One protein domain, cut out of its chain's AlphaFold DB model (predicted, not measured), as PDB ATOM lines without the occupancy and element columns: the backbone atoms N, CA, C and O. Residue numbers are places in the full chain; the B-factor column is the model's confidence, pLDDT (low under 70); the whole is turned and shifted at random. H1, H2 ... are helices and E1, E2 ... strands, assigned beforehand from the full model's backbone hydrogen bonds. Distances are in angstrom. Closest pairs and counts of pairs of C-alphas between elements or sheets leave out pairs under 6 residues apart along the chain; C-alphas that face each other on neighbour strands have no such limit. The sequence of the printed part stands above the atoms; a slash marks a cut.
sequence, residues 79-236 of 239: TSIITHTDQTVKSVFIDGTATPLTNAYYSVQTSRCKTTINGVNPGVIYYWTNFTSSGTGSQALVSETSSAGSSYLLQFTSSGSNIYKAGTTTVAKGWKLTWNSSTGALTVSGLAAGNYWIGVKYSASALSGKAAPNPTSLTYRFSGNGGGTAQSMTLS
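What this domain is: This is residues 79 to 236 of the 239 residues of the protein "Unannotated protein" of freshwater metagenome (UniProt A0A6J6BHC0). Two sheets lie partly face to face as a sandwich, the larger one, E3, E2, E11, E10, E5, E8 and E7, curled like part of a barrel, and the smaller one, E1, E4, E9 and E6, facing part of it, with E2 and E3 reaching out beyond the smaller sheet. The hairpin of E2 and E3 makes one end of the long axis, and the small helix H1 packs on the smaller sheet. The 158 printed residues hold eleven named strands and two named helices, in the order E1 H1 E2 E3 E4 E5 E6 E7 E8 E9 H2 E10 E11, and the class is mostly strand. The larger sheet is mixed, in the order just given; the smaller is antiparallel. The whole is compact, with a radius of gyration of the C-alphas of 16.0 A, yet elongated, spanning 55 by 33 by 24 A.

Where its parts are: Find C-alpha 80 at (-20.417, 13.911, 48.373), where E1, residues 80 to 83, begins; H1 follows at residues 89 to 93. E2, residues 103 to 111, runs 26.7 A to C-alpha 111 at (17.798, 3.786, 44.825), and E3, residues 114 to 121, comes back over 21.2 A. E4, residues 124 to 133, 26.4 A long, bends by 59 degrees at residue 130. Next come E5, residues 139 to 146, 21.9 A, and E6, residues 155 to 165, 24.8 A, which bends by 70 degrees at residue 159. E7, residues 176 to 180, and E8, residues 185 to 189, are short; E9, residues 194 to 203, covers 28.5 A. After H2, residues 204 to 207, look for E10, residues 217 to 224, 23.5 A, and E11, residues 231 to 236, ending at C-alpha 236 at (1.832, 15.041, 50.467).

How they stand to each other: Start in the larger sheet, strongly twisted, with edge strands E3 and E7. E2 and E11 are parallel, with N 104 and O 234 2.8 A apart; E10 and E5 are antiparallel, with N 143 and O 223 at 2.8 A, both pairs within hydrogen-bond range. In the smaller sheet, E4 and E9 are antiparallel, with N 133 and O 194 within hydrogen-bond range at 2.8 A. The parts of the sheets that face each other are 8.2 A apart centre to centre. H1 only grazes the smaller sheet; its closest C-alphas to E9 are those of Val 89 and Gly 199, 7.1 A apart. H2 lies over E3, at a height of 7.3 A over the larger sheet. H1's O i to N i+4 pair is within hydrogen-bond range; H2 is too short for one.

The domain as a whole: Look at Arg 112 and Ala 193, whose C-alphas are the two farthest apart, at 55.4 A. The printed part has no cut, and no link is long. Mean pLDDT of the printed part is 94.0; residues 226 to 227 are under 70.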
ATOM      1  N   THR A  79     -23.679  15.621  50.194       89.94
ATOM      2  CA  THR A  79     -24.016  15.165  48.829       89.94
ATOM      3  C   THR A  79     -22.846  14.422  48.173       89.94
ATOM      4  O   THR A  79     -23.022  13.650  47.225       89.94
ATOM      5  N   SER A  80     -21.642  14.628  48.707       94.75
ATOM      6  CA  SER A  80     -20.417  13.911  48.373       94.75
ATOM      7  C   SER A  80     -19.362  14.070  49.466       94.75
ATOM      8  O   SER A  80     -19.334  15.083  50.166       94.75
ATOM      9  N   ILE A  81     -18.465  13.093  49.594       95.62
ATOM     10  CA  ILE A  81     -17.376  13.114  50.579       95.62
ATOM     11  C   ILE A  81     -16.262  12.143  50.167       95.62
ATOM     12  O   ILE A  81     -16.527  11.114  49.548       95.62
ATOM     13  N   ILE A  82     -15.011  12.460  50.504       97.62
ATOM     14  CA  ILE A  82     -13.888  11.513  50.425       97.62
ATOM     15  C   ILE A  82     -13.666  10.967  51.830       97.62
ATOM     16  O   ILE A  82     -13.640  11.750  52.773       97.62
ATOM     17  N   THR A  83     -13.510   9.656  51.993       97.75
ATOM     18  CA  THR A  83     -13.362   9.031  53.315       97.75
ATOM     19  C   THR A  83     -12.297   7.939  53.336       97.75
ATOM     20  O   THR A  83     -11.880   7.406  52.301       97.75
ATOM     21  N   HIS A  84     -11.921   7.546  54.551       95.50
ATOM     22  CA  HIS A  84     -11.267   6.270  54.831       95.50
ATOM     23  C   HIS A  84     -12.195   5.063  54.555       95.50
ATOM     24  O   HIS A  84     -13.370   5.215  54.204       95.50
ATOM     25  N   THR A  85     -11.641   3.850  54.663       94.44
ATOM     26  CA  THR A  85     -12.310   2.574  54.336       94.44
ATOM     27  C   THR A  85     -13.256   2.042  55.408       94.44
ATOM     28  O   THR A  85     -13.961   1.070  55.158       94.44
ATOM     29  N   ASP A  86     -13.237   2.633  56.594       93.56
ATOM     30  CA  ASP A  86     -14.104   2.330  57.734       93.56
ATOM     31  C   ASP A  86     -15.512   2.940  57.595       93.56
ATOM     32  O   ASP A  86     -16.440   2.523  58.284       93.56
ATOM     33  N   GLN A  87     -15.688   3.901  56.683       95.38
ATOM     34  CA  GLN A  87     -16.974   4.545  56.428       95.38
ATOM     35  C   GLN A  87     -17.879   3.702  55.522       95.38
ATOM     36  O   GLN A  87     -17.424   2.986  54.629       95.38
ATOM     37  N   THR A  88     -19.190   3.810  55.738       96.12
ATOM     38  CA  THR A  88     -20.217   3.051  55.012       96.12
ATOM     39  C   THR A  88     -21.240   3.990  54.382       96.12
ATOM     40  O   THR A  88     -21.374   5.142  54.786       96.12
ATOM     41  N   VAL A  89     -22.054   3.483  53.448       95.75
ATOM     42  CA  VAL A  89     -23.187   4.252  52.898       95.75
ATOM     43  C   VAL A  89     -24.113   4.782  54.003       95.75
ATOM     44  O   VAL A  89     -24.662   5.872  53.869       95.75
ATOM     45  N   LYS A  90     -24.249   4.036  55.112       94.88
ATOM     46  CA  LYS A  90     -25.069   4.437  56.256       94.88
ATOM     47  C   LYS A  90     -24.433   5.618  56.986       94.88
ATOM     48  O   LYS A  90     -25.099   6.636  57.128       94.88
ATOM     49  N   SER A  91     -23.152   5.530  57.360       93.94
ATOM     50  CA  SER A  91     -22.477   6.643  58.048       93.94
ATOM     51  C   SER A  91     -22.398   7.903  57.184       93.94
ATOM     52  O   SER A  91     -22.463   9.009  57.711       93.94
ATOM     53  N   VAL A  92     -22.323   7.757  55.857       94.12
ATOM     54  CA  VAL A  92     -22.259   8.887  54.921       94.12
ATOM     55  C   VAL A  92     -23.632   9.519  54.668       94.12
ATOM     56  O   VAL A  92     -23.794  10.711  54.898       94.12
ATOM     57  N   PHE A  93     -24.618   8.757  54.185       93.50
ATOM     58  CA  PHE A  93     -25.858   9.324  53.629       93.50
ATOM     59  C   PHE A  93     -27.110   9.130  54.495       93.50
ATOM     60  O   PHE A  93     -28.143   9.709  54.172       93.50
ATOM     61  N   ILE A  94     -27.050   8.313  55.554       91.25
ATOM     62  CA  ILE A  94     -28.212   8.016  56.417       91.25
ATOM     63  C   ILE A  94     -28.026   8.586  57.822       91.25
ATOM     64  O   ILE A  94     -28.953   9.181  58.357       91.25
ATOM     65  N   ASP A  95     -26.839   8.413  58.404       89.50
ATOM     66  CA  ASP A  95     -26.522   8.879  59.756       89.50
ATOM     67  C   ASP A  95     -25.773  10.215  59.747       89.50
ATOM     68  O   ASP A  95     -25.755  10.895  60.764       89.50
ATOM     69  N   GLY A  96     -25.140  10.586  58.625       88.62
ATOM     70  CA  GLY A  96     -24.387  11.839  58.486       88.62
ATOM     71  C   GLY A  96     -23.220  11.976  59.472       88.62
ATOM     72  O   GLY A  96     -22.851  13.083  59.848       88.62
ATOM     73  N   THR A  97     -22.645  10.854  59.912       89.88
ATOM     74  CA  THR A  97     -21.548  10.795  60.891       89.88
ATOM     75  C   THR A  97     -20.176  10.577  60.253       89.88
ATOM     76  O   THR A  97     -19.179  10.477  60.967       89.88
ATOM     77  N   ALA A  98     -20.104  10.442  58.926       92.81
ATOM     78  CA  ALA A  98     -18.849  10.180  58.232       92.81
ATOM     79  C   ALA A  98     -17.876  11.363  58.311       92.81
ATOM     80  O   ALA A  98     -18.250  12.520  58.115       92.81
ATOM     81  N   THR A  99     -16.600  11.056  58.535       92.56
ATOM     82  CA  THR A  99     -15.530  12.053  58.614       92.56
ATOM     83  C   THR A  99     -14.833  12.232  57.260       92.56
ATOM     84  O   THR A  99     -14.496  11.243  56.598       92.56
ATOM     85  N   PRO A 100     -14.603  13.481  56.812       94.75
ATOM     86  CA  PRO A 100     -13.925  13.737  55.550       94.75
ATOM     87  C   PRO A 100     -12.424  13.453  55.658       94.75
ATOM     88  O   PRO A 100     -11.760  13.846  56.615       94.75
ATOM     89  N   LEU A 101     -11.878  12.823  54.623       96.62
ATOM     90  CA  LEU A 101     -10.451  12.646  54.407       96.62
ATOM     91  C   LEU A 101      -9.934  13.748  53.480       96.62
ATOM     92  O   LEU A 101     -10.107  13.690  52.263       96.62
ATOM     93  N   THR A 102      -9.269  14.742  54.058       96.75
ATOM     94  CA  THR A 102      -8.686  15.867  53.308       96.75
ATOM     95  C   THR A 102      -7.231  15.630  52.918       96.75
ATOM     96  O   THR A 102      -6.724  16.282  52.005       96.75
ATOM     97  N   ASN A 103      -6.547  14.694  53.583       96.38
ATOM     98  CA  ASN A 103      -5.113  14.479  53.431       96.38
ATOM     99  C   ASN A 103      -4.757  12.992  53.364       96.38
ATOM    100  O   ASN A 103      -5.201  12.192  54.178       96.38
ATOM    101  N   ALA A 104      -3.868  12.653  52.439       97.25
ATOM    102  CA  ALA A 104      -3.149  11.392  52.396       97.25
ATOM    103  C   ALA A 104      -1.643  11.675  52.352       97.25
ATOM    104  O   ALA A 104      -1.200  12.763  51.973       97.25
ATOM    105  N   TYR A 105      -0.845  10.679  52.713       97.75
ATOM    106  CA  TYR A 105       0.603  10.809  52.779       97.75
ATOM    107  C   TYR A 105       1.292   9.706  51.998       97.75
ATOM    108  O   TYR A 105       0.861   8.557  52.031       97.75
ATOM    109  N   TYR A 106       2.401  10.034  51.345       98.06
ATOM    110  CA  TYR A 106       3.253   9.039  50.702       98.06
ATOM    111  C   TYR A 106       4.673   9.063  51.255       98.06
ATOM    112  O   TYR A 106       5.223  10.116  51.577       98.06
ATOM    113  N   SER A 107       5.289   7.891  51.347       97.75
ATOM    114  CA  SER A 107       6.724   7.760  51.582       97.75
ATOM    115  C   SER A 107       7.456   7.627  50.251       97.75
ATOM    116  O   SER A 107       6.886   7.204  49.242       97.75
ATOM    117  N   VAL A 108       8.737   7.982  50.242       97.06
ATOM    118  CA  VAL A 108       9.608   7.782  49.083       97.06
ATOM    119  C   VAL A 108      10.699   6.779  49.406       97.06
ATOM    120  O   VAL A 108      11.090   6.625  50.561       97.06
ATOM    121  N   GLN A 109      11.210   6.135  48.369       95.81
ATOM    122  CA  GLN A 109      12.462   5.397  48.411       95.81
ATOM    123  C   GLN A 109      13.375   5.907  47.302       95.81
ATOM    124  O   GLN A 109      12.913   6.198  46.192       95.81
ATOM    125  N   THR A 110      14.666   5.987  47.604       95.69
ATOM    126  CA  THR A 110      15.694   6.378  46.640       95.69
ATOM    127  C   THR A 110      16.638   5.209  46.447       95.69
ATOM    128  O   THR A 110      17.231   4.722  47.405       95.69
ATOM    129  N   SER A 111      16.780   4.763  45.203       93.94
ATOM    130  CA  SER A 111      17.798   3.786  44.825       93.94
ATOM    131  C   SER A 111      18.580   4.323  43.639       93.94
ATOM    132  O   SER A 111      18.002   4.756  42.635       93.94
ATOM    133  N   ARG A 112      19.909   4.334  43.779       88.25
ATOM    134  CA  ARG A 112      20.836   5.027  42.874       88.25
ATOM    135  C   ARG A 112      20.413   6.496  42.707       88.25
ATOM    136  O   ARG A 112      20.469   7.247  43.670       88.25
ATOM    137  N   CYS A 113      19.936   6.892  41.529       87.38
ATOM    138  CA  CYS A 113      19.519   8.264  41.218       87.38
ATOM    139  C   CYS A 113      18.005   8.392  40.966       87.38
ATOM    140  O   CYS A 113      17.561   9.381  40.387       87.38
ATOM    141  N   LYS A 114      17.203   7.388  41.347       92.88
ATOM    142  CA  LYS A 114      15.754   7.379  41.122       92.88
ATOM    143  C   LYS A 114      15.005   7.408  42.450       92.88
ATOM    144  O   LYS A 114      15.096   6.467  43.239       92.88
ATOM    145  N   THR A 115      14.220   8.462  42.648       95.69
ATOM    146  CA  THR A 115      13.297   8.596  43.780       95.69
ATOM    147  C   THR A 115      11.895   8.203  43.330       95.69
ATOM    148  O   THR A 115      11.348   8.781  42.389       95.69
ATOM    149  N   THR A 116      11.307   7.213  43.997       96.69
ATOM    150  CA  THR A 116       9.956   6.713  43.702       96.69
ATOM    151  C   THR A 116       9.077   6.762  44.936       96.69
ATOM    152  O   THR A 116       9.579   6.764  46.060       96.69
ATOM    153  N   ILE A 117       7.765   6.789  44.726       97.69
ATOM    154  CA  ILE A 117       6.789   6.534  45.782       97.69
ATOM    155  C   ILE A 117       6.990   5.093  46.266       97.69
ATOM    156  O   ILE A 117       6.975   4.165  45.461       97.69
ATOM    157  N   ASN A 118       7.185   4.913  47.570       97.06
ATOM    158  CA  ASN A 118       7.346   3.597  48.191       97.06
ATOM    159  C   ASN A 118       5.994   3.065  48.694       97.06
ATOM    160  O   ASN A 118       5.596   1.944  48.389       97.06
ATOM    161  N   GLY A 119       5.230   3.909  49.385       97.00
ATOM    162  CA  GLY A 119       3.888   3.577  49.855       97.00
ATOM    163  C   GLY A 119       3.020   4.815  50.023       97.00
ATOM    164  O   GLY A 119       3.530   5.932  50.104       97.00
ATOM    165  N   VAL A 120       1.706   4.600  50.082       98.06
ATOM    166  CA  VAL A 120       0.697   5.644  50.297       98.06
ATOM    167  C   VAL A 120      -0.204   5.227  51.457       98.06
ATOM    168  O   VAL A 120      -0.620   4.072  51.527       98.06
ATOM    169  N   ASN A 121      -0.483   6.160  52.365       96.69
ATOM    170  CA  ASN A 121      -1.363   5.984  53.509       96.69
ATOM    171  C   ASN A 121      -2.397   7.129  53.581       96.69
ATOM    172  O   ASN A 121      -1.991   8.287  53.686       96.69
ATOM    173  N   PRO A 122      -3.704   6.830  53.585       97.50
ATOM    174  CA  PRO A 122      -4.276   5.495  53.419       97.50
ATOM    175  C   PRO A 122      -4.010   4.929  52.014       97.50
ATOM    176  O   PRO A 122      -3.995   5.660  51.028       97.50
ATOM    177  N   GLY A 123      -3.785   3.615  51.917       97.12
ATOM    178  CA  GLY A 123      -3.556   2.941  50.629       97.12
ATOM    179  C   GLY A 123      -4.826   2.807  49.784       97.12
ATOM    180  O   GLY A 123      -4.756   2.616  48.572       97.12
ATOM    181  N   VAL A 124      -5.988   2.948  50.417       97.81
ATOM    182  CA  VAL A 124      -7.308   2.903  49.793       97.81
ATOM    183  C   VAL A 124      -8.146   4.042  50.351       97.81
ATOM    184  O   VAL A 124      -8.136   4.283  51.557       97.81
ATOM    185  N   ILE A 125      -8.904   4.694  49.480       98.06
ATOM    186  CA  ILE A 125      -9.905   5.693  49.858       98.06
ATOM    187  C   ILE A 125     -11.239   5.364  49.195       98.06
ATOM    188  O   ILE A 125     -11.285   4.626  48.203       98.06
ATOM    189  N   TYR A 126     -12.309   5.954  49.716       97.94
ATOM    190  CA  TYR A 126     -13.592   5.999  49.030       97.94
ATOM    191  C   TYR A 126     -13.959   7.430  48.662       97.94
ATOM    192  O   TYR A 126     -13.799   8.342  49.469       97.94
ATOM    193  N   TYR A 127     -14.495   7.610  47.458       97.56
ATOM    194  CA  TYR A 127     -15.280   8.788  47.114       97.56
ATOM    195  C   TYR A 127     -16.753   8.401  47.079       97.56
ATOM    196  O   TYR A 127     -17.155   7.505  46.332       97.56
ATOM    197  N   TRP A 128     -17.551   9.081  47.888       96.75
ATOM    198  CA  TRP A 128     -18.988   8.895  47.960       96.75
ATOM    199  C   TRP A 128     -19.683  10.047  47.258       96.75
ATOM    200  O   TRP A 128     -19.311  11.205  47.446       96.75
ATOM    201  N   THR A 129     -20.713   9.747  46.475       96.19
ATOM    202  CA  THR A 129     -21.585  10.771  45.893       96.19
ATOM    203  C   THR A 129     -22.966  10.203  45.584       96.19
ATOM    204  O   THR A 129     -23.137   8.988  45.450       96.19
ATOM    205  N   ASN A 130     -23.962  11.078  45.494       93.75
ATOM    206  CA  ASN A 130     -25.258  10.744  44.919       93.75
ATOM    207  C   ASN A 130     -25.263  11.026  43.405       93.75
ATOM    208  O   ASN A 130     -24.405  11.744  42.894       93.75
ATOM    209  N   PHE A 131     -26.194  10.415  42.677       93.00
ATOM    210  CA  PHE A 131     -26.426  10.697  41.261       93.00
ATOM    211  C   PHE A 131     -27.820  10.217  40.837       93.00
ATOM    212  O   PHE A 131     -28.453   9.405  41.518       93.00
ATOM    213  N   THR A 132     -28.274  10.693  39.679       92.19
ATOM    214  CA  THR A 132     -29.507  10.224  39.035       92.19
ATOM    215  C   THR A 132     -29.144   9.416  37.798       92.19
ATOM    216  O   THR A 132     -28.352   9.868  36.975       92.19
ATOM    217  N   SER A 133     -29.715   8.220  37.655       92.88
ATOM    218  CA  SER A 133     -29.616   7.438  36.424       92.88
ATOM    219  C   SER A 133     -30.824   7.704  35.532       92.88
ATOM    220  O   SER A 133     -31.961   7.661  36.002       92.88
ATOM    221  N   SER A 134     -30.591   7.894  34.234       91.06
ATOM    222  CA  SER A 134     -31.637   7.982  33.206       91.06
ATOM    223  C   SER A 134     -32.277   6.635  32.853       91.06
ATOM    224  O   SER A 134     -33.261   6.599  32.122       91.06
ATOM    225  N   GLY A 135     -31.734   5.513  33.337       90.31
ATOM    226  CA  GLY A 135     -32.227   4.176  32.996       90.31
ATOM    227  C   GLY A 135     -31.747   3.617  31.652       90.31
ATOM    228  O   GLY A 135     -32.011   2.457  31.347       90.31
ATOM    229  N   THR A 136     -31.047   4.413  30.841       88.12
ATOM    230  CA  THR A 136     -30.675   4.041  29.468       88.12
ATOM    231  C   THR A 136     -29.207   4.319  29.177       88.12
ATOM    232  O   THR A 136     -28.695   5.386  29.516       88.12
ATOM    233  N   GLY A 137     -28.550   3.390  28.478       89.38
ATOM    234  CA  GLY A 137     -27.183   3.561  27.982       89.38
ATOM    235  C   GLY A 137     -26.110   3.695  29.071       89.38
ATOM    236  O   GLY A 137     -26.345   3.449  30.257       89.38
ATOM    237  N   SER A 138     -24.906   4.063  28.633       92.44
ATOM    238  CA  SER A 138     -23.779   4.389  29.510       92.44
ATOM    239  C   SER A 138     -23.815   5.866  29.888       92.44
ATOM    240  O   SER A 138     -23.957   6.725  29.022       92.44
ATOM    241  N   GLN A 139     -23.647   6.163  31.172       92.31
ATOM    242  CA  GLN A 139     -23.729   7.511  31.733       92.31
ATOM    243  C   GLN A 139     -22.444   7.836  32.491       92.31
ATOM    244  O   GLN A 139     -21.903   6.981  33.194       92.31
ATOM    245  N   ALA A 140     -21.948   9.067  32.362       90.94
ATOM    246  CA  ALA A 140     -20.846   9.543  33.194       90.94
ATOM    247  C   ALA A 140     -21.296   9.620  34.657       90.94
ATOM    248  O   ALA A 140     -22.411  10.059  34.935       90.94
ATOM    249  N   LEU A 141     -20.432   9.169  35.566       92.06
ATOM    250  CA  LEU A 141     -20.765   8.957  36.970       92.06
ATOM    251  C   LEU A 141     -19.855   9.757  37.895       92.06
ATOM    252  O   LEU A 141     -20.337  10.571  38.673       92.06
ATOM    253  N   VAL A 142     -18.545   9.534  37.794       94.88
ATOM    254  CA  VAL A 142     -17.528  10.252  38.568       94.88
ATOM    255  C   VAL A 142     -16.397  10.663  37.638       94.88
ATOM    256  O   VAL A 142     -16.019   9.907  36.746       94.88
ATOM    257  N   SER A 143     -15.847  11.851  37.860       93.25
ATOM    258  CA  SER A 143     -14.593  12.297  37.263       93.25
ATOM    259  C   SER A 143     -13.559  12.539  38.355       93.25
ATOM    260  O   SER A 143     -13.849  13.217  39.347       93.25
ATOM    261  N   GLU A 144     -12.371  11.978  38.154       95.31
ATOM    262  CA  GLU A 144     -11.176  12.213  38.955       95.31
ATOM    263  C   GLU A 144     -10.152  13.016  38.149       95.31
ATOM    264  O   GLU A 144      -9.875  12.702  36.990       95.31
ATOM    265  N   THR A 145      -9.522  14.004  38.784       95.12
ATOM    266  CA  THR A 145      -8.325  14.662  38.253       95.12
ATOM    267  C   THR A 145      -7.211  14.738  39.293       95.12
ATOM    268  O   THR A 145      -7.462  14.766  40.499       95.12
ATOM    269  N   SER A 146      -5.967  14.793  38.810       95.75
ATOM    270  CA  SER A 146      -4.757  14.994  39.610       95.75
ATOM    271  C   SER A 146      -3.976  16.190  39.075       95.75
ATOM    272  O   SER A 146      -3.829  16.351  37.861       95.75
ATOM    273  N   SER A 147      -3.424  17.006  39.973       96.56
ATOM    274  CA  SER A 147      -2.578  18.148  39.606       96.56
ATOM    275  C   SER A 147      -1.276  17.755  38.891       96.56
ATOM    276  O   SER A 147      -0.665  18.607  38.258       96.56
ATOM    277  N   ALA A 148      -0.853  16.484  38.959       93.69
ATOM    278  CA  ALA A 148       0.293  15.952  38.206       93.69
ATOM    279  C   ALA A 148      -0.100  15.218  36.908       93.69
ATOM    280  O   ALA A 148       0.740  14.577  36.274       93.69
ATOM    281  N   GLY A 149      -1.364  15.323  36.491       92.94
ATOM    282  CA  GLY A 149      -1.866  14.730  35.256       92.94
ATOM    283  C   GLY A 149      -2.275  13.261  35.385       92.94
ATOM    284  O   GLY A 149      -2.218  12.649  36.454       92.94
ATOM    285  N   SER A 150      -2.717  12.684  34.266       91.94
ATOM    286  CA  SER A 150      -3.400  11.383  34.235       91.94
ATOM    287  C   SER A 150      -2.531  10.192  34.654       91.94
ATOM    288  O   SER A 150      -3.043   9.173  35.108       91.94
ATOM    289  N   SER A 151      -1.204  10.317  34.575       92.62
ATOM    290  CA  SER A 151      -0.266   9.265  34.992       92.62
ATOM    291  C   SER A 151      -0.214   9.041  36.510       92.62
ATOM    292  O   SER A 151       0.334   8.015  36.938       92.62
ATOM    293  N   TYR A 152      -0.798   9.966  37.285       95.69
ATOM    294  CA  TYR A 152      -0.929   9.948  38.744       95.69
ATOM    295  C   TYR A 152      -2.382   9.810  39.215       95.69
ATOM    296  O   TYR A 152      -2.652  10.074  40.379       95.69
ATOM    297  N   LEU A 153      -3.328   9.419  38.356       96.00
ATOM    298  CA  LEU A 153      -4.681   9.098  38.824       96.00
ATOM    299  C   LEU A 153      -4.652   7.889  39.761       96.00
ATOM    300  O   LEU A 153      -3.870   6.951  39.573       96.00
ATOM    301  N   LEU A 154      -5.522   7.909  40.764       96.56
ATOM    302  CA  LEU A 154      -5.740   6.782  41.647       96.56
ATOM    303  C   LEU A 154      -6.456   5.676  40.873       96.56
ATOM    304  O   LEU A 154      -7.342   5.910  40.054       96.56
ATOM    305  N   GLN A 155      -6.085   4.427  41.137       94.56
ATOM    306  CA  GLN A 155      -6.646   3.324  40.370       94.56
ATOM    307  C   GLN A 155      -8.039   2.953  40.882       94.56
ATOM    308  O   GLN A 155      -8.192   2.520  42.027       94.56
ATOM    309  N   PHE A 156      -9.052   3.057  40.022       94.44
ATOM    310  CA  PHE A 156     -10.391   2.549  40.320       94.44
ATOM    311  C   PHE A 156     -10.361   1.040  40.589       94.44
ATOM    312  O   PHE A 156      -9.734   0.271  39.859       94.44
ATOM    313  N   THR A 157     -11.097   0.608  41.613       94.31
ATOM    314  CA  THR A 157     -11.314  -0.811  41.907       94.31
ATOM    315  C   THR A 157     -12.806  -1.125  41.881       94.31
ATOM    316  O   THR A 157     -13.567  -0.635  42.714       94.31
ATOM    317  N   SER A 158     -13.238  -1.983  40.952       90.94
ATOM    318  CA  SER A 158     -14.634  -2.441  40.897       90.94
ATOM    319  C   SER A 158     -15.010  -3.254  42.134       90.94
ATOM    320  O   SER A 158     -16.078  -3.050  42.703       90.94
ATOM    321  N   SER A 159     -14.109  -4.122  42.601       91.12
ATOM    322  CA  SER A 159     -14.288  -4.864  43.848       91.12
ATOM    323  C   SER A 159     -14.337  -3.919  45.055       91.12
ATOM    324  O   SER A 159     -13.386  -3.188  45.339       91.12
ATOM    325  N   GLY A 160     -15.460  -3.939  45.774       92.00
ATOM    326  CA  GLY A 160     -15.736  -3.056  46.910       92.00
ATOM    327  C   GLY A 160     -16.407  -1.730  46.540       92.00
ATOM    328  O   GLY A 160     -16.962  -1.086  47.427       92.00
ATOM    329  N   SER A 161     -16.444  -1.351  45.259       96.44
ATOM    330  CA  SER A 161     -17.301  -0.252  44.801       96.44
ATOM    331  C   SER A 161     -18.746  -0.733  44.704       96.44
ATOM    332  O   SER A 161     -19.002  -1.788  44.131       96.44
ATOM    333  N   ASN A 162     -19.696   0.030  45.247       97.12
ATOM    334  CA  ASN A 162     -21.105  -0.373  45.293       97.12
ATOM    335  C   ASN A 162     -22.037   0.805  45.022       97.12
ATOM    336  O   ASN A 162     -21.820   1.904  45.536       97.12
ATOM    337  N   ILE A 163     -23.101   0.538  44.262       97.00
ATOM    338  CA  ILE A 163     -24.212   1.462  44.019       97.00
ATOM    339  C   ILE A 163     -25.391   1.039  44.890       97.00
ATOM    340  O   ILE A 163     -25.769  -0.129  44.885       97.00
ATOM    341  N   TYR A 164     -25.993   1.983  45.600       97.38
ATOM    342  CA  TYR A 164     -27.101   1.782  46.526       97.38
ATOM    343  C   TYR A 164     -28.337   2.529  46.038       97.38
ATOM    344  O   TYR A 164     -28.229   3.615  45.465       97.38
ATOM    345  N   LYS A 165     -29.522   1.968  46.288       96.25
ATOM    346  CA  LYS A 165     -30.774   2.706  46.085       96.25
ATOM    347  C   LYS A 165     -30.836   3.858  47.089       96.25
ATOM    348  O   LYS A 165     -30.609   3.625  48.279       96.25
ATOM    349  N   ALA A 166     -31.149   5.067  46.620       92.88
ATOM    350  CA  ALA A 166     -31.227   6.241  47.485       92.88
ATOM    351  C   ALA A 166     -32.187   6.011  48.665       92.88
ATOM    352  O   ALA A 166     -33.227   5.366  48.521       92.88
ATOM    353  N   GLY A 167     -31.812   6.518  49.837       91.81
ATOM    354  CA  GLY A 167     -32.552   6.329  51.086       91.81
ATOM    355  C   GLY A 167     -32.333   4.971  51.758       91.81
ATOM    356  O   GLY A 167     -32.941   4.708  52.791       91.81
ATOM    357  N   THR A 168     -31.496   4.087  51.200       95.00
ATOM    358  CA  THR A 168     -31.328   2.717  51.710       95.00
ATOM    359  C   THR A 168     -29.869   2.264  51.720       95.00
ATOM    360  O   THR A 168     -29.017   2.806  51.021       95.00
ATOM    361  N   THR A 169     -29.595   1.186  52.454       96.38
ATOM    362  CA  THR A 169     -28.329   0.435  52.383       96.38
ATOM    363  C   THR A 169     -28.372  -0.699  51.349       96.38
ATOM    364  O   THR A 169     -27.448  -1.508  51.268       96.38
ATOM    365  N   THR A 170     -29.437  -0.789  50.543       97.62
ATOM    366  CA  THR A 170     -29.623  -1.879  49.576       97.62
ATOM    367  C   THR A 170     -28.818  -1.619  48.312       97.62
ATOM    368  O   THR A 170     -29.048  -0.633  47.610       97.62
ATOM    369  N   VAL A 171     -27.922  -2.549  47.982       97.69
ATOM    370  CA  VAL A 171     -27.132  -2.514  46.747       97.69
ATOM    371  C   VAL A 171     -28.045  -2.721  45.532       97.69
ATOM    372  O   VAL A 171     -28.838  -3.667  45.472       97.69
ATOM    373  N   ALA A 172     -27.957  -1.814  44.560       96.88
ATOM    374  CA  ALA A 172     -28.635  -1.923  43.276       96.88
ATOM    375  C   ALA A 172     -28.094  -3.129  42.487       96.88
ATOM    376  O   ALA A 172     -26.958  -3.553  42.675       96.88
ATOM    377  N   LYS A 173     -28.897  -3.688  41.578       94.94
ATOM    378  CA  LYS A 173     -28.512  -4.839  40.743       94.94
ATOM    379  C   LYS A 173     -28.408  -4.432  39.275       94.94
ATOM    380  O   LYS A 173     -28.957  -3.407  38.888       94.94
ATOM    381  N   GLY A 174     -27.720  -5.247  38.475       91.56
ATOM    382  CA  GLY A 174     -27.663  -5.100  37.013       91.56
ATOM    383  C   GLY A 174     -26.721  -4.010  36.496       91.56
ATOM    384  O   GLY A 174     -26.595  -3.848  35.287       91.56
ATOM    385  N   TRP A 175     -26.032  -3.288  37.381       95.12
ATOM    386  CA  TRP A 175     -25.121  -2.222  36.985       95.12
ATOM    387  C   TRP A 175     -23.733  -2.736  36.602       95.12
ATOM    388  O   TRP A 175     -23.247  -3.741  37.121       95.12
ATOM    389  N   LYS A 176     -23.063  -1.985  35.727       95.25
ATOM    390  CA  LYS A 176     -21.658  -2.183  35.358       95.25
ATOM    391  C   LYS A 176     -20.919  -0.852  35.377       95.25
ATOM    392  O   LYS A 176     -21.364   0.106  34.747       95.25
ATOM    393  N   LEU A 177     -19.772  -0.828  36.056       95.88
ATOM    394  CA  LEU A 177     -18.851   0.305  36.076       95.88
ATOM    395  C   LEU A 177     -17.740   0.117  35.040       95.88
ATOM    396  O   LEU A 177     -17.156  -0.963  34.947       95.88
ATOM    397  N   THR A 178     -17.431   1.178  34.297       95.44
ATOM    398  CA  THR A 178     -16.304   1.216  33.352       95.44
ATOM    399  C   THR A 178     -15.452   2.446  33.634       95.44
ATOM    400  O   THR A 178     -15.974   3.561  33.649       95.44
ATOM    401  N   TRP A 179     -14.152   2.243  33.850       94.88
ATOM    402  CA  TRP A 179     -13.192   3.305  34.152       94.88
ATOM    403  C   TRP A 179     -12.263   3.562  32.968       94.88
ATOM    404  O   TRP A 179     -11.727   2.624  32.377       94.88
ATOM    405  N   ASN A 180     -12.057   4.835  32.646       93.31
ATOM    406  CA  ASN A 180     -11.061   5.289  31.690       93.31
ATOM    407  C   ASN A 180      -9.844   5.823  32.454       93.31
ATOM    408  O   ASN A 180      -9.855   6.946  32.955       93.31
ATOM    409  N   SER A 181      -8.779   5.026  32.517       87.06
ATOM    410  CA  SER A 181      -7.544   5.373  33.233       87.06
ATOM    411  C   SER A 181      -6.776   6.548  32.623       87.06
ATOM    412  O   SER A 181      -5.902   7.104  33.277       87.06
ATOM    413  N   SER A 182      -7.067   6.927  31.377       89.56
ATOM    414  CA  SER A 182      -6.413   8.061  30.714       89.56
ATOM    415  C   SER A 182      -7.067   9.394  31.068       89.56
ATOM    416  O   SER A 182      -6.403  10.426  31.014       89.56
ATOM    417  N   THR A 183      -8.357   9.383  31.421       89.56
ATOM    418  CA  THR A 183      -9.134  10.596  31.723       89.56
ATOM    419  C   THR A 183      -9.641  10.666  33.161       89.56
ATOM    420  O   THR A 183     -10.126  11.715  33.564       89.56
ATOM    421  N   GLY A 184      -9.572   9.572  33.924       90.12
ATOM    422  CA  GLY A 184     -10.150   9.476  35.269       90.12
ATOM    423  C   GLY A 184     -11.673   9.326  35.277       90.12
ATOM    424  O   GLY A 184     -12.281   9.281  36.345       90.12
ATOM    425  N   ALA A 185     -12.307   9.228  34.104       93.62
ATOM    426  CA  ALA A 185     -13.755   9.135  33.991       93.62
ATOM    427  C   ALA A 185     -14.255   7.732  34.355       93.62
ATOM    428  O   ALA A 185     -13.835   6.727  33.776       93.62
ATOM    429  N   LEU A 186     -15.204   7.671  35.282       95.69
ATOM    430  CA  LEU A 186     -15.982   6.490  35.619       95.69
ATOM    431  C   LEU A 186     -17.382   6.631  35.019       95.69
ATOM    432  O   LEU A 186     -18.040   7.660  35.179       95.69
ATOM    433  N   THR A 187     -17.848   5.584  34.349       95.44
ATOM    434  CA  THR A 187     -19.188   5.510  33.756       95.44
ATOM    435  C   THR A 187     -19.962   4.328  34.324       95.44
ATOM    436  O   THR A 187     -19.367   3.328  34.733       95.44
ATOM    437  N   VAL A 188     -21.289   4.437  34.334       95.81
ATOM    438  CA  VAL A 188     -22.213   3.373  34.740       95.81
ATOM    439  C   VAL A 188     -23.181   3.033  33.612       95.81
ATOM    440  O   VAL A 188     -23.623   3.911  32.877       95.81
ATOM    441  N   SER A 189     -23.529   1.758  33.487       95.88
ATOM    442  CA  SER A 189     -24.580   1.254  32.591       95.88
ATOM    443  C   SER A 189     -25.420   0.190  33.307       95.88
ATOM    444  O   SER A 189     -24.982  -0.340  34.329       95.88
ATOM    445  N   GLY A 190     -26.618  -0.113  32.794       95.12
ATOM    446  CA  GLY A 190     -27.470  -1.211  33.288       95.12
ATOM    447  C   GLY A 190     -28.311  -0.908  34.536       95.12
ATOM    448  O   GLY A 190     -28.966  -1.800  35.069       95.12
ATOM    449  N   LEU A 191     -28.321   0.342  35.007       95.06
ATOM    450  CA  LEU A 191     -29.244   0.791  36.054       95.06
ATOM    451  C   LEU A 191     -30.607   1.151  35.466       95.06
ATOM    452  O   LEU A 191     -30.677   1.679  34.363       95.06
ATOM    453  N   ALA A 192     -31.671   0.929  36.240       94.75
ATOM    454  CA  ALA A 192     -32.985   1.509  35.975       94.75
ATOM    455  C   ALA A 192     -32.999   3.006  36.322       94.75
ATOM    456  O   ALA A 192     -32.186   3.462  37.133       94.75
ATOM    457  N   ALA A 193     -33.944   3.756  35.753       94.38
ATOM    458  CA  ALA A 193     -34.092   5.176  36.048       94.38
ATOM    459  C   ALA A 193     -34.368   5.409  37.543       94.38
ATOM    460  O   ALA A 193     -35.142   4.670  38.156       94.38
ATOM    461  N   GLY A 194     -33.727   6.420  38.130       93.50
ATOM    462  CA  GLY A 194     -33.930   6.775  39.534       93.50
ATOM    463  C   GLY A 194     -32.699   7.355  40.224       93.50
ATOM    464  O   GLY A 194     -31.648   7.544  39.612       93.50
ATOM    465  N   ASN A 195     -32.850   7.610  41.522       93.50
ATOM    466  CA  ASN A 195     -31.821   8.212  42.365       93.50
ATOM    467  C   ASN A 195     -31.010   7.132  43.085       93.50
ATOM    468  O   ASN A 195     -31.566   6.192  43.666       93.50
ATOM    469  N   TYR A 196     -29.693   7.303  43.094       95.12
ATOM    470  CA  TYR A 196     -28.757   6.345  43.666       95.12
ATOM    471  C   TYR A 196     -27.645   7.041  44.444       95.12
ATOM    472  O   TYR A 196     -27.344   8.221  44.251       95.12
ATOM    473  N   TRP A 197     -27.000   6.265  45.305       95.50
ATOM    474  CA  TRP A 197     -25.746   6.614  45.962       95.50
ATOM    475  C   TRP A 197     -24.659   5.657  45.502       95.50
ATOM    476  O   TRP A 197     -24.940   4.500  45.199       95.50
ATOM    477  N   ILE A 198     -23.413   6.105  45.465       95.62
ATOM    478  CA  ILE A 198     -22.273   5.242  45.161       95.62
ATOM    479  C   ILE A 198     -21.130   5.518  46.127       95.62
ATOM    480  O   ILE A 198     -20.847   6.671  46.444       95.62
ATOM    481  N   GLY A 199     -20.468   4.448  46.566       96.75
ATOM    482  CA  GLY A 199     -19.115   4.501  47.113       96.75
ATOM    483  C   GLY A 199     -18.139   3.943  46.087       96.75
ATOM    484  O   GLY A 199     -18.210   2.756  45.760       96.75
ATOM    485  N   VAL A 200     -17.256   4.792  45.564       97.00
ATOM    486  CA  VAL A 200     -16.216   4.415  44.600       97.00
ATOM    487  C   VAL A 200     -14.912   4.176  45.341       97.00
ATOM    488  O   VAL A 200     -14.385   5.085  45.980       97.00
ATOM    489  N   LYS A 201     -14.379   2.961  45.234       97.69
ATOM    490  CA  LYS A 201     -13.104   2.573  45.832       97.69
ATOM    491  C   LYS A 201     -11.945   2.932  44.905       97.69
ATOM    492  O   LYS A 201     -11.884   2.453  43.768       97.69
ATOM    493  N   TYR A 202     -10.990   3.693  45.425       97.62
ATOM    494  CA  TYR A 202      -9.745   4.031  44.740       97.62
ATOM    495  C   TYR A 202      -8.543   3.444  45.483       97.62
ATOM    496  O   TYR A 202      -8.439   3.547  46.707       97.62
ATOM    497  N   SER A 203      -7.620   2.834  44.741       96.75
ATOM    498  CA  SER A 203      -6.331   2.358  45.242       96.75
ATOM    499  C   SER A 203      -5.296   3.466  45.097       96.75
ATOM    500  O   SER A 203      -4.732   3.678  44.022       96.75
ATOM    501  N   ALA A 204      -5.027   4.167  46.197       97.00
ATOM    502  CA  ALA A 204      -3.938   5.133  46.267       97.00
ATOM    503  C   ALA A 204      -2.569   4.440  46.299       97.00
ATOM    504  O   ALA A 204      -1.588   4.953  45.764       97.00
ATOM    505  N   SER A 205      -2.508   3.216  46.838       97.00
ATOM    506  CA  SER A 205      -1.310   2.372  46.809       97.00
ATOM    507  C   SER A 205      -0.841   2.009  45.398       97.00
ATOM    508  O   SER A 205       0.336   1.701  45.223       97.00
ATOM    509  N   ALA A 206      -1.708   2.112  44.381       95.50
ATOM    510  CA  ALA A 206      -1.327   1.912  42.981       95.50
ATOM    511  C   ALA A 206      -0.299   2.942  42.472       95.50
ATOM    512  O   ALA A 206       0.321   2.740  41.431       95.50
ATOM    513  N   LEU A 207      -0.085   4.036  43.212       96.50
ATOM    514  CA  LEU A 207       0.976   5.001  42.931       96.50
ATOM    515  C   LEU A 207       2.371   4.496  43.331       96.50
ATOM    516  O   LEU A 207       3.365   5.103  42.933       96.50
ATOM    517  N   SER A 208       2.478   3.415  44.113       96.50
ATOM    518  CA  SER A 208       3.775   2.839  44.479       96.50
ATOM    519  C   SER A 208       4.587   2.473  43.229       96.50
ATOM    520  O   SER A 208       4.062   1.975  42.234       96.50
ATOM    521  N   GLY A 209       5.878   2.798  43.250       95.62
ATOM    522  CA  GLY A 209       6.798   2.638  42.124       95.62
ATOM    523  C   GLY A 209       6.783   3.780  41.097       95.62
ATOM    524  O   GLY A 209       7.723   3.879  40.300       95.62
ATOM    525  N   LYS A 210       5.788   4.683  41.120       95.44
ATOM    526  CA  LYS A 210       5.813   5.914  40.306       95.44
ATOM    527  C   LYS A 210       6.955   6.823  40.755       95.44
ATOM    528  O   LYS A 210       7.392   6.770  41.905       95.44
ATOM    529  N   ALA A 211       7.442   7.671  39.849       96.06
ATOM    530  CA  ALA A 211       8.396   8.715  40.214       96.06
ATOM    531  C   ALA A 211       7.810   9.597  41.327       96.06
ATOM    532  O   ALA A 211       6.601   9.821  41.375       96.06
ATOM    533  N   ALA A 212       8.658  10.066  42.244       94.38
ATOM    534  CA  ALA A 212       8.204  11.032  43.234       94.38
ATOM    535  C   ALA A 212       7.722  12.307  42.514       94.38
ATOM    536  O   ALA A 212       8.437  12.805  41.639       94.38
ATOM    537  N   PRO A 213       6.526  12.822  42.846       94.31
ATOM    538  CA  PRO A 213       5.963  13.955  42.134       94.31
ATOM    539  C   PRO A 213       6.745  15.241  42.417       94.31
ATOM    540  O   PRO A 213       7.306  15.428  43.501       94.31
ATOM    541  N   ASN A 214       6.746  16.131  41.425       89.19
ATOM    542  CA  ASN A 214       7.223  17.502  41.531       89.19
ATOM    543  C   ASN A 214       6.126  18.433  40.979       89.19
ATOM    544  O   ASN A 214       5.864  18.365  39.775       89.19
ATOM    545  N   PRO A 215       5.464  19.258  41.810       91.94
ATOM    546  CA  PRO A 215       5.707  19.488  43.243       91.94
ATOM    547  C   PRO A 215       5.427  18.262  44.136       91.94
ATOM    548  O   PRO A 215       4.699  17.350  43.756       91.94
ATOM    549  N   THR A 216       5.991  18.247  45.351       94.25
ATOM    550  CA  THR A 216       5.880  17.133  46.327       94.25
ATOM    551  C   THR A 216       4.504  17.005  46.992       94.25
ATOM    552  O   THR A 216       4.305  16.171  47.878       94.25
ATOM    553  N   SER A 217       3.557  17.854  46.604       95.25
ATOM    554  CA  SER A 217       2.159  17.768  47.009       95.25
ATOM    555  C   SER A 217       1.282  17.752  45.770       95.25
ATOM    556  O   SER A 217       1.428  18.599  44.889       95.25
ATOM    557  N   LEU A 218       0.382  16.776  45.717       97.06
ATOM    558  CA  LEU A 218      -0.597  16.616  44.654       97.06
ATOM    559  C   LEU A 218      -1.986  16.926  45.183       97.06
ATOM    560  O   LEU A 218      -2.341  16.486  46.275       97.06
ATOM    561  N   THR A 219      -2.787  17.609  44.379       97.75
ATOM    562  CA  THR A 219      -4.208  17.804  44.656       97.75
ATOM    563  C   THR A 219      -5.008  16.867  43.768       97.75
ATOM    564  O   THR A 219      -4.901  16.930  42.541       97.75
ATOM    565  N   TYR A 220      -5.822  16.028  44.398       97.75
ATOM    566  CA  TYR A 220      -6.838  15.222  43.736       97.75
ATOM    567  C   TYR A 220      -8.182  15.915  43.850       97.75
ATOM    568  O   TYR A 220      -8.513  16.441  44.914       97.75
ATOM    569  N   ARG A 221      -8.966  15.885  42.773       96.50
ATOM    570  CA  ARG A 221     -10.339  16.386  42.758       96.50
ATOM    571  C   ARG A 221     -11.270  15.313  42.213       96.50
ATOM    572  O   ARG A 221     -11.036  14.781  41.133       96.50
ATOM    573  N   PHE A 222     -12.341  15.044  42.948       96.38
ATOM    574  CA  PHE A 222     -13.382  14.086  42.595       96.38
ATOM    575  C   PHE A 222     -14.710  14.818  42.434       96.38
ATOM    576  O   PHE A 222     -15.063  15.672  43.251       96.38
ATOM    577  N   SER A 223     -15.455  14.495  41.386       93.44
ATOM    578  CA  SER A 223     -16.757  15.110  41.112       93.44
ATOM    579  C   SER A 223     -17.753  14.079  40.605       93.44
ATOM    580  O   SER A 223     -17.440  13.321  39.689       93.44
ATOM    581  N   GLY A 224     -18.941  14.045  41.209       88.88
ATOM    582  CA  GLY A 224     -20.078  13.269  40.726       88.88
ATOM    583  C   GLY A 224     -20.800  14.004  39.599       88.88
ATOM    584  O   GLY A 224     -20.948  15.226  39.640       88.88
ATOM    585  N   ASN A 225     -21.265  13.274  38.591       75.62
ATOM    586  CA  ASN A 225     -22.019  13.861  37.493       75.62
ATOM    587  C   ASN A 225     -23.480  14.103  37.919       75.62
ATOM    588  O   ASN A 225     -24.265  13.161  38.028       75.62
ATOM    589  N   GLY A 226     -23.832  15.364  38.189       67.00
ATOM    590  CA  GLY A 226     -25.213  15.796  38.452       67.00
ATOM    591  C   GLY A 226     -25.753  15.560  39.869       67.00
ATOM    592  O   GLY A 226     -26.962  15.659  40.054       67.00
ATOM    593  N   GLY A 227     -24.903  15.250  40.856       63.69
ATOM    594  CA  GLY A 227     -25.367  14.916  42.209       63.69
ATOM    595  C   GLY A 227     -24.689  15.657  43.368       63.69
ATOM    596  O   GLY A 227     -25.346  16.393  44.104       63.69
ATOM    597  N   GLY A 228     -23.377  15.475  43.557       73.88
ATOM    598  CA  GLY A 228     -22.648  16.030  44.705       73.88
ATOM    599  C   GLY A 228     -21.650  17.141  44.385       73.88
ATOM    600  O   GLY A 228     -21.142  17.246  43.269       73.88
ATOM    601  N   THR A 229     -21.311  17.947  45.397       87.00
ATOM    602  CA  THR A 229     -20.253  18.968  45.298       87.00
ATOM    603  C   THR A 229     -18.908  18.306  44.976       87.00
ATOM    604  O   THR A 229     -18.625  17.186  45.402       87.00
ATOM    605  N   ALA A 230     -18.040  18.959  44.210       93.12
ATOM    606  CA  ALA A 230     -16.708  18.409  43.987       93.12
ATOM    607  C   ALA A 230     -15.887  18.424  45.288       93.12
ATOM    608  O   ALA A 230     -15.864  19.432  45.991       93.12
ATOM    609  N   GLN A 231     -15.196  17.325  45.574       96.38
ATOM    610  CA  GLN A 231     -14.362  17.157  46.764       96.38
ATOM    611  C   GLN A 231     -12.889  17.119  46.370       96.38
ATOM    612  O   GLN A 231     -12.553  16.665  45.273       96.38
ATOM    613  N   SER A 232     -12.019  17.561  47.273       97.06
ATOM    614  CA  SER A 232     -10.574  17.555  47.053       97.06
ATOM    615  C   SER A 232      -9.838  16.872  48.199       97.06
ATOM    616  O   SER A 232     -10.234  16.994  49.355       97.06
ATOM    617  N   MET A 233      -8.738  16.199  47.871       97.81
ATOM    618  CA  MET A 233      -7.805  15.611  48.833       97.81
ATOM    619  C   MET A 233      -6.374  15.946  48.415       97.81
ATOM    620  O   MET A 233      -6.028  15.847  47.236       97.81
ATOM    621  N   THR A 234      -5.530  16.293  49.380       98.12
ATOM    622  CA  THR A 234      -4.104  16.533  49.149       98.12
ATOM    623  C   THR A 234      -3.295  15.287  49.484       98.12
ATOM    624  O   THR A 234      -3.431  14.730  50.570       98.12
ATOM    625  N   LEU A 235      -2.418  14.867  48.577       98.00
ATOM    626  CA  LEU A 235      -1.421  13.828  48.812       98.00
ATOM    627  C   LEU A 235      -0.043  14.479  48.968       98.00
ATOM    628  O   LEU A 235       0.491  15.015  47.997       98.00
ATOM    629  N   SER A 236       0.546  14.398  50.158       97.31
ATOM    630  CA  SER A 236       1.832  15.041  50.467       97.31
ATOM    631  C   SER A 236       2.904  14.035  50.861       97.31
ATOM    632  O   SER A 236       2.617  12.971  51.418       97.31
TER     633      SER A 236